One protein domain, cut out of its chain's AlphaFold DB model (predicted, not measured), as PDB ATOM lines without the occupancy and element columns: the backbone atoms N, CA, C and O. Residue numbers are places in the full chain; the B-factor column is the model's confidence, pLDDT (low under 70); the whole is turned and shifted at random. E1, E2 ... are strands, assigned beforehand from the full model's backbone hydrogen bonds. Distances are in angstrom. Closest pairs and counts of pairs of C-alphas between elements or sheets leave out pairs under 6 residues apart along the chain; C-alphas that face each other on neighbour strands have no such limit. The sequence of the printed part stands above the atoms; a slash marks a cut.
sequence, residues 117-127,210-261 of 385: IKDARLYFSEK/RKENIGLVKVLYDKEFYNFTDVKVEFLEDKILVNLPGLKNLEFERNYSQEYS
ATOM      1  N   ILE A 117     188.654 147.181 118.067       55.44
ATOM      2  CA  ILE A 117     189.906 146.492 117.739       55.44
ATOM      3  C   ILE A 117     191.077 147.482 117.772       55.44
ATOM      4  O   ILE A 117     191.102 148.472 117.051       55.44
ATOM      5  N   LYS A 118     192.065 147.213 118.632       67.56
ATOM      6  CA  LYS A 118     193.307 147.993 118.757       67.56
ATOM      7  C   LYS A 118     194.429 147.313 117.963       67.56
ATOM      8  O   LYS A 118     195.267 146.625 118.542       67.56
ATOM      9  N   ASP A 119     194.374 147.416 116.637       68.88
ATOM     10  CA  ASP A 119     195.401 146.878 115.732       68.88
ATOM     11  C   ASP A 119     195.632 147.844 114.565       68.88
ATOM     12  O   ASP A 119     194.746 148.028 113.732       68.88
ATOM     13  N   ALA A 120     196.807 148.476 114.500       67.75
ATOM     14  CA  ALA A 120     197.104 149.522 113.515       67.75
ATOM     15  C   ALA A 120     197.115 148.987 112.075       67.75
ATOM     16  O   ALA A 120     196.783 149.720 111.143       67.75
ATOM     17  N   ARG A 121     197.399 147.692 111.898       65.00
ATOM     18  CA  ARG A 121     197.413 147.009 110.592       65.00
ATOM     19  C   ARG A 121     196.030 146.914 109.946       65.00
ATOM     20  O   ARG A 121     195.932 146.618 108.763       65.00
ATOM     21  N   LEU A 122     194.963 147.127 110.719       58.47
ATOM     22  CA  LEU A 122     193.591 147.167 110.206       58.47
ATOM     23  C   LEU A 122     193.195 148.541 109.652       58.47
ATOM     24  O   LEU A 122     192.120 148.661 109.076       58.47
ATOM     25  N   TYR A 123     194.018 149.569 109.867       65.06
ATOM     26  CA  TYR A 123     193.681 150.957 109.538       65.06
ATOM     27  C   TYR A 123     194.724 151.647 108.653       65.06
ATOM     28  O   TYR A 123     194.430 152.670 108.038       65.06
ATOM     29  N   PHE A 124     195.934 151.096 108.576       69.44
ATOM     30  CA  PHE A 124     197.018 151.589 107.735       69.44
ATOM     31  C   PHE A 124     197.601 150.434 106.918       69.44
ATOM     32  O   PHE A 124     197.605 149.288 107.368       69.44
ATOM     33  N   SER A 125     198.112 150.737 105.726       63.62
ATOM     34  CA  SER A 125     198.748 149.767 104.836       63.62
ATOM     35  C   SER A 125     200.250 150.006 104.754       63.62
ATOM     36  O   SER A 125     200.723 151.141 104.774       63.62
ATOM     37  N   GLU A 126     201.012 148.917 104.701       70.50
ATOM     38  CA  GLU A 126     202.456 148.996 104.515       70.50
ATOM     39  C   GLU A 126     202.781 149.372 103.072       70.50
ATOM     40  O   GLU A 126     202.082 148.996 102.126       70.50
ATOM     41  N   LYS A 127     203.903 150.066 102.904       66.94
ATOM     42  CA  LYS A 127     204.488 150.465 101.624       66.94
ATOM     43  C   LYS A 127     203.567 151.323 100.756       66.94
ATOM     44  O   LYS A 127     203.732 151.356  99.536       66.94
ATOM     45  N   ARG A 210     203.104 147.421 112.851       80.06
ATOM     46  CA  ARG A 210     202.875 146.412 113.880       80.06
ATOM     47  C   ARG A 210     201.550 146.702 114.579       80.06
ATOM     48  O   ARG A 210     200.874 147.691 114.317       80.06
ATOM     49  N   LYS A 211     201.139 145.807 115.475       73.25
ATOM     50  CA  LYS A 211     199.810 145.866 116.100       73.25
ATOM     51  C   LYS A 211     199.555 147.176 116.867       73.25
ATOM     52  O   LYS A 211     198.470 147.738 116.766       73.25
ATOM     53  N   GLU A 212     200.539 147.658 117.621       75.56
ATOM     54  CA  GLU A 212     200.383 148.795 118.553       75.56
ATOM     55  C   GLU A 212     201.323 149.974 118.235       75.56
ATOM     56  O   GLU A 212     201.285 151.014 118.891       75.56
ATOM     57  N   ASN A 213     202.167 149.828 117.214       84.38
ATOM     58  CA  ASN A 213     203.129 150.832 116.778       84.38
ATOM     59  C   ASN A 213     203.431 150.694 115.281       84.38
ATOM     60  O   ASN A 213     203.129 149.679 114.655       84.38
ATOM     61  N   ILE A 214     204.046 151.722 114.709       82.62
ATOM     62  CA  ILE A 214     204.529 151.720 113.330       82.62
ATOM     63  C   ILE A 214     206.054 151.725 113.385       82.62
ATOM     64  O   ILE A 214     206.655 152.663 113.905       82.62
ATOM     65  N   GLY A 215     206.675 150.654 112.895       80.00
ATOM     66  CA  GLY A 215     208.116 150.432 112.991       80.00
ATOM     67  C   GLY A 215     208.927 151.502 112.262       80.00
ATOM     68  O   GLY A 215     209.943 151.950 112.788       80.00
ATOM     69  N   LEU A 216     208.458 151.963 111.098       82.50
ATOM     70  CA  LEU A 216     209.078 153.065 110.361       82.50
ATOM     71  C   LEU A 216     208.037 153.885 109.590       82.50
ATOM     72  O   LEU A 216     207.238 153.345 108.820       82.50
ATOM     73  N   VAL A 217     208.091 155.204 109.773       83.25
ATOM     74  CA  VAL A 217     207.266 156.197 109.079       83.25
ATOM     75  C   VAL A 217     208.170 157.238 108.444       83.25
ATOM     76  O   VAL A 217     208.954 157.890 109.135       83.25
ATOM     77  N   LYS A 218     208.034 157.432 107.136       82.38
ATOM     78  CA  LYS A 218     208.676 158.532 106.417       82.38
ATOM     79  C   LYS A 218     207.646 159.626 106.174       82.38
ATOM     80  O   LYS A 218     206.545 159.338 105.711       82.38
ATOM     81  N   VAL A 219     207.978 160.862 106.506       82.25
ATOM     82  CA  VAL A 219     207.052 161.996 106.493       82.25
ATOM     83  C   VAL A 219     207.626 163.091 105.615       82.25
ATOM     84  O   VAL A 219     208.745 163.541 105.841       82.25
ATOM     85  N   LEU A 220     206.853 163.539 104.632       78.81
ATOM     86  CA  LEU A 220     207.124 164.771 103.902       78.81
ATOM     87  C   LEU A 220     206.230 165.865 104.487       78.81
ATOM     88  O   LEU A 220     205.011 165.817 104.305       78.81
ATOM     89  N   TYR A 221     206.828 166.834 105.174       80.38
ATOM     90  CA  TYR A 221     206.134 167.975 105.768       80.38
ATOM     91  C   TYR A 221     206.724 169.268 105.219       80.38
ATOM     92  O   TYR A 221     207.913 169.513 105.371       80.38
ATOM     93  N   ASP A 222     205.911 170.068 104.527       70.56
ATOM     94  CA  ASP A 222     206.329 171.357 103.944       70.56
ATOM     95  C   ASP A 222     207.640 171.290 103.124       70.56
ATOM     96  O   ASP A 222     208.472 172.192 103.158       70.56
ATOM     97  N   LYS A 223     207.801 170.201 102.350       69.69
ATOM     98  CA  LYS A 223     208.973 169.856 101.508       69.69
ATOM     99  C   LYS A 223     210.212 169.355 102.260       69.69
ATOM    100  O   LYS A 223     211.196 169.006 101.611       69.69
ATOM    101  N   GLU A 224     210.154 169.244 103.579       74.56
ATOM    102  CA  GLU A 224     211.190 168.613 104.392       74.56
ATOM    103  C   GLU A 224     210.855 167.149 104.668       74.56
ATOM    104  O   GLU A 224     209.688 166.766 104.793       74.56
ATOM    105  N   PHE A 225     211.893 166.315 104.733       80.44
ATOM    106  CA  PHE A 225     211.753 164.874 104.890       80.44
ATOM    107  C   PHE A 225     212.202 164.432 106.277       80.44
ATOM    108  O   PHE A 225     213.337 164.681 106.684       80.44
ATOM    109  N   TYR A 226     211.321 163.722 106.969       83.06
ATOM    110  CA  TYR A 226     211.535 163.220 108.315       83.06
ATOM    111  C   TYR A 226     211.353 161.706 108.339       83.06
ATOM    112  O   TYR A 226     210.467 161.170 107.679       83.06
ATOM    113  N   ASN A 227     212.169 161.016 109.131       85.12
ATOM    114  CA  ASN A 227     212.045 159.580 109.354       85.12
ATOM    115  C   ASN A 227     211.851 159.327 110.842       85.12
ATOM    116  O   ASN A 227     212.676 159.746 111.654       85.12
ATOM    117  N   PHE A 228     210.791 158.606 111.184       85.81
ATOM    118  CA  PHE A 228     210.477 158.228 112.555       85.81
ATOM    119  C   PHE A 228     210.430 156.715 112.673       85.81
ATOM    120  O   PHE A 228     209.814 156.045 111.848       85.81
ATOM    121  N   THR A 229     211.070 156.185 113.708       87.19
ATOM    122  CA  THR A 229     211.054 154.758 114.037       87.19
ATOM    123  C   THR A 229     210.218 154.517 115.286       87.19
ATOM    124  O   THR A 229     210.106 155.404 116.133       87.19
ATOM    125  N   ASP A 230     209.595 153.339 115.362       87.19
ATOM    126  CA  ASP A 230     208.751 152.892 116.479       87.19
ATOM    127  C   ASP A 230     207.728 153.951 116.949       87.19
ATOM    128  O   ASP A 230     207.558 154.238 118.136       87.19
ATOM    129  N   VAL A 231     207.009 154.530 115.987       88.56
ATOM    130  CA  VAL A 231     205.972 155.539 116.215       88.56
ATOM    131  C   VAL A 231     204.785 154.915 116.943       88.56
ATOM    132  O   VAL A 231     204.190 153.940 116.477       88.56
ATOM    133  N   LYS A 232     204.407 155.495 118.083       87.56
ATOM    134  CA  LYS A 232     203.297 154.999 118.903       87.56
ATOM    135  C   LYS A 232     201.948 155.330 118.261       87.56
ATOM    136  O   LYS A 232     201.717 156.469 117.848       87.56
ATOM    137  N   VAL A 233     201.052 154.342 118.248       84.75
ATOM    138  CA  VAL A 233     199.663 154.500 117.802       84.75
ATOM    139  C   VAL A 233     198.732 154.392 119.004       84.75
ATOM    140  O   VAL A 233     198.769 153.408 119.743       84.75
ATOM    141  N   GLU A 234     197.883 155.394 119.209       87.25
ATOM    142  CA  GLU A 234     196.873 155.393 120.267       87.25
ATOM    143  C   GLU A 234     195.465 155.306 119.682       87.25
ATOM    144  O   GLU A 234     195.115 155.940 118.691       87.25
ATOM    145  N   PHE A 235     194.639 154.482 120.316       77.69
ATOM    146  CA  PHE A 235     193.313 154.116 119.840       77.69
ATOM    147  C   PHE A 235     192.251 154.730 120.755       77.69
ATOM    148  O   PHE A 235     192.028 154.223 121.858       77.69
ATOM    149  N   LEU A 236     191.595 155.793 120.287       77.94
ATOM    150  CA  LEU A 236     190.429 156.419 120.925       77.94
ATOM    151  C   LEU A 236     189.135 155.862 120.327       77.94
ATOM    152  O   LEU A 236     189.175 155.242 119.277       77.94
ATOM    153  N   GLU A 237     187.983 156.069 120.964       66.25
ATOM    154  CA  GLU A 237     186.708 155.443 120.563       66.25
ATOM    155  C   GLU A 237     186.369 155.629 119.066       66.25
ATOM    156  O   GLU A 237     185.993 154.675 118.378       66.25
ATOM    157  N   ASP A 238     186.607 156.823 118.530       63.16
ATOM    158  CA  ASP A 238     186.316 157.237 117.156       63.16
ATOM    159  C   ASP A 238     187.566 157.588 116.321       63.16
ATOM    160  O   ASP A 238     187.466 157.748 115.099       63.16
ATOM    161  N   LYS A 239     188.750 157.647 116.941       78.56
ATOM    162  CA  LYS A 239     189.986 158.143 116.316       78.56
ATOM    163  C   LYS A 239     191.195 157.237 116.533       78.56
ATOM    164  O   LYS A 239     191.262 156.442 117.471       78.56
ATOM    165  N   ILE A 240     192.177 157.394 115.660       79.44
ATOM    166  CA  ILE A 240     193.512 156.819 115.786       79.44
ATOM    167  C   ILE A 240     194.496 157.979 115.811       79.44
ATOM    168  O   ILE A 240     194.498 158.803 114.899       79.44
ATOM    169  N   LEU A 241     195.302 158.055 116.862       86.38
ATOM    170  CA  LEU A 241     196.355 159.049 117.005       86.38
ATOM    171  C   LEU A 241     197.689 158.412 116.638       86.38
ATOM    172  O   LEU A 241     198.060 157.379 117.195       86.38
ATOM    173  N   VAL A 242     198.413 159.031 115.712       86.38
ATOM    174  CA  VAL A 242     199.790 158.661 115.379       86.38
ATOM    175  C   VAL A 242     200.696 159.762 115.911       86.38
ATOM    176  O   VAL A 242     200.680 160.890 115.412       86.38
ATOM    177  N   ASN A 243     201.461 159.445 116.953       86.00
ATOM    178  CA  ASN A 243     202.260 160.437 117.668       86.00
ATOM    179  C   ASN A 243     203.649 160.541 117.039       86.00
ATOM    180  O   ASN A 243     204.528 159.739 117.349       86.00
ATOM    181  N   LEU A 244     203.846 161.526 116.158       85.81
ATOM    182  CA  LEU A 244     205.143 161.813 115.542       85.81
ATOM    183  C   LEU A 244     205.979 162.715 116.469       85.81
ATOM    184  O   LEU A 244     205.616 163.881 116.661       85.81
ATOM    185  N   PRO A 245     207.090 162.219 117.049       80.06
ATOM    186  CA  PRO A 245     207.913 163.004 117.966       80.06
ATOM    187  C   PRO A 245     208.417 164.298 117.311       80.06
ATOM    188  O   PRO A 245     208.968 164.265 116.218       80.06
ATOM    189  N   GLY A 246     208.251 165.443 117.977       74.50
ATOM    190  CA  GLY A 246     208.784 166.730 117.506       74.50
ATOM    191  C   GLY A 246     208.020 167.411 116.361       74.50
ATOM    192  O   GLY A 246     208.375 168.532 116.011       74.50
ATOM    193  N   LEU A 247     206.971 166.790 115.808       74.38
ATOM    194  CA  LEU A 247     206.070 167.425 114.836       74.38
ATOM    195  C   LEU A 247     204.725 167.765 115.488       74.38
ATOM    196  O   LEU A 247     204.525 168.862 116.002       74.38
ATOM    197  N   LYS A 248     203.783 166.826 115.445       75.81
ATOM    198  CA  LYS A 248     202.416 166.951 115.950       75.81
ATOM    199  C   LYS A 248     201.788 165.555 115.957       75.81
ATOM    200  O   LYS A 248     202.158 164.705 115.148       75.81
ATOM    201  N   ASN A 249     200.813 165.337 116.833       81.12
ATOM    202  CA  ASN A 249     199.993 164.129 116.801       81.12
ATOM    203  C   ASN A 249     199.012 164.208 115.630       81.12
ATOM    204  O   ASN A 249     198.264 165.181 115.501       81.12
ATOM    205  N   LEU A 250     199.025 163.192 114.773       84.50
ATOM    206  CA  LEU A 250     198.126 163.107 113.629       84.50
ATOM    207  C   LEU A 250     196.866 162.360 114.032       84.50
ATOM    208  O   LEU A 250     196.942 161.235 114.525       84.50
ATOM    209  N   GLU A 251     195.712 162.979 113.804       83.19
ATOM    210  CA  GLU A 251     194.416 162.379 114.108       83.19
ATOM    211  C   GLU A 251     193.789 161.801 112.842       83.19
ATOM    212  O   GLU A 251     193.531 162.531 111.884       83.19
ATOM    213  N   PHE A 252     193.512 160.501 112.855       77.50
ATOM    214  CA  PHE A 252     192.782 159.804 111.802       77.50
ATOM    215  C   PHE A 252     191.412 159.393 112.327       77.50
ATOM    216  O   PHE A 252     191.304 158.724 113.356       77.50
ATOM    217  N   GLU A 253     190.348 159.758 111.617       70.62
ATOM    218  CA  GLU A 253     189.023 159.219 111.911       70.62
ATOM    219  C   GLU A 253     188.980 157.731 111.543       70.62
ATOM    220  O   GLU A 253     189.251 157.357 110.398       70.62
ATOM    221  N   ARG A 254     188.559 156.875 112.484       60.34
ATOM    222  CA  ARG A 254     188.453 155.417 112.263       60.34
ATOM    223  C   ARG A 254     187.506 155.034 111.127       60.34
ATOM    224  O   ARG A 254     187.596 153.934 110.589       60.34
ATOM    225  N   ASN A 255     186.583 155.930 110.780       52.06
ATOM    226  CA  ASN A 255     185.631 155.741 109.690       52.06
ATOM    227  C   ASN A 255     186.247 156.034 108.308       52.06
ATOM    228  O   ASN A 255     185.761 155.498 107.317       52.06
ATOM    229  N   TYR A 256     187.308 156.851 108.236       44.12
ATOM    230  CA  TYR A 256     187.992 157.212 106.985       44.12
ATOM    231  C   TYR A 256     189.210 156.332 106.689       44.12
ATOM    232  O   TYR A 256     189.593 156.200 105.529       44.12
ATOM    233  N   SER A 257     189.786 155.680 107.700       43.22
ATOM    234  CA  SER A 257     190.916 154.752 107.557       43.22
ATOM    235  C   SER A 257     190.493 153.319 107.177       43.22
ATOM    236  O   SER A 257     191.186 152.360 107.501       43.22
ATOM    237  N   GLN A 258     189.335 153.144 106.532       39.69
ATOM    238  CA  GLN A 258     188.848 151.834 106.092       39.69
ATOM    239  C   GLN A 258     189.421 151.458 104.718       39.69
ATOM    240  O   GLN A 258     188.734 151.552 103.703       39.69
ATOM    241  N   GLU A 259     190.643 150.934 104.688       38.78
ATOM    242  CA  GLU A 259     190.925 149.825 103.775       38.78
ATOM    243  C   GLU A 259     190.942 148.543 104.609       38.78
ATOM    244  O   GLU A 259     191.729 148.409 105.535       38.78
ATOM    245  N   TYR A 260     190.056 147.611 104.250       34.16
ATOM    246  CA  TYR A 260     189.804 146.292 104.848       34.16
ATOM    247  C   TYR A 260     188.769 146.212 105.980       34.16
ATOM    248  O   TYR A 260     189.040 146.244 107.177       34.16
ATOM    249  N   SER A 261     187.532 145.943 105.551       34.97
ATOM    250  CA  SER A 261     186.491 145.355 106.386       34.97
ATOM    251  C   SER A 261     186.835 143.887 106.698       34.97
ATOM    252  O   SER A 261     186.757 143.000 105.853       34.97
TER     253      SER A 261
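This is residues 117 to 127 and 210 to 261 of the 385 residues of an uncharacterized protein of Spirochaetes bacterium ADurb.Bin133 (UniProt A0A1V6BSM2). One strongly twisted sheet of four strands is curled like part of a barrel, left open between its edge strands E1 and E4. A long, sharply bent hairpin, E1 and E2, makes one side of it and reaches out to one end of the longest axis at Lys 223, while a shorter hairpin, E3 and E4, continues the curl; the unnamed stretches 117 to 127 and 254 to 261 lie toward the other end. The printed part has 63 residues, with no named helix and four named strands, E1, E2, E3 and E4 along the chain and in the same order across the sheet, all antiparallel. The class is all strand, though under half of the residues, 31 of 63, are in named elements. The whole is compact, with a radius of gyration of the C-alphas of 11.7 A, yet elongated in outline, spanning 33 by 19 by 17 A.

E2, the longest strand, holds residues 224 to 235 and measures 27.7 A from its first C-alpha at (211.190, 168.613, 104.392) to its last at (193.313, 154.116, 119.840). E1 holds residues 213 to 221, 20.6 A long, and begins at C-alpha 213 at (203.129, 150.832, 116.778). E3 holds residues 239 to 243, and E4 holds residues 249 to 253, ending at C-alpha 253 at (189.023, 159.219, 111.911).

The strands form a meander, each the antiparallel neighbour of the one before. E1 and E2 form a hairpin with 140 degrees between their directions; N 217 and O 228 are 2.8 A apart, within hydrogen-bond range, and the C-alphas of Gly 215 and Asp 230, which face each other, are 4.3 A apart. E1 bends by 73 degrees at residue 216 and E2 by 78 degrees at residue 229. The pairing of E2 is staggered: residues 224 to 232 pair with E1, and residues 232 to 235 with E3. In the hairpin of E2 and E3, at 133 degrees, N 234 and O 241 are within hydrogen-bond range at 2.8 A. In the hairpin of E3 and E4, at 158 degrees, N 240 and O 252 are within range at 2.8 A. E1 is apart from both E3 and E4. From edge to edge the strands' lines turn by 78 degrees and the way across the sheet by 114 degrees.

The two C-alphas farthest apart, those of Ile 117 and Lys 223, are 34.2 A apart. Residues 128 to 209 are cut out, and C-alphas 127 and 210 are 13.0 A apart across the cut. The three links between the strands are tight. The mean pLDDT of the printed part is 72.9; it is under 70 at residues 117 to 125, 127, 223, 237 to 238 and 254 to 261.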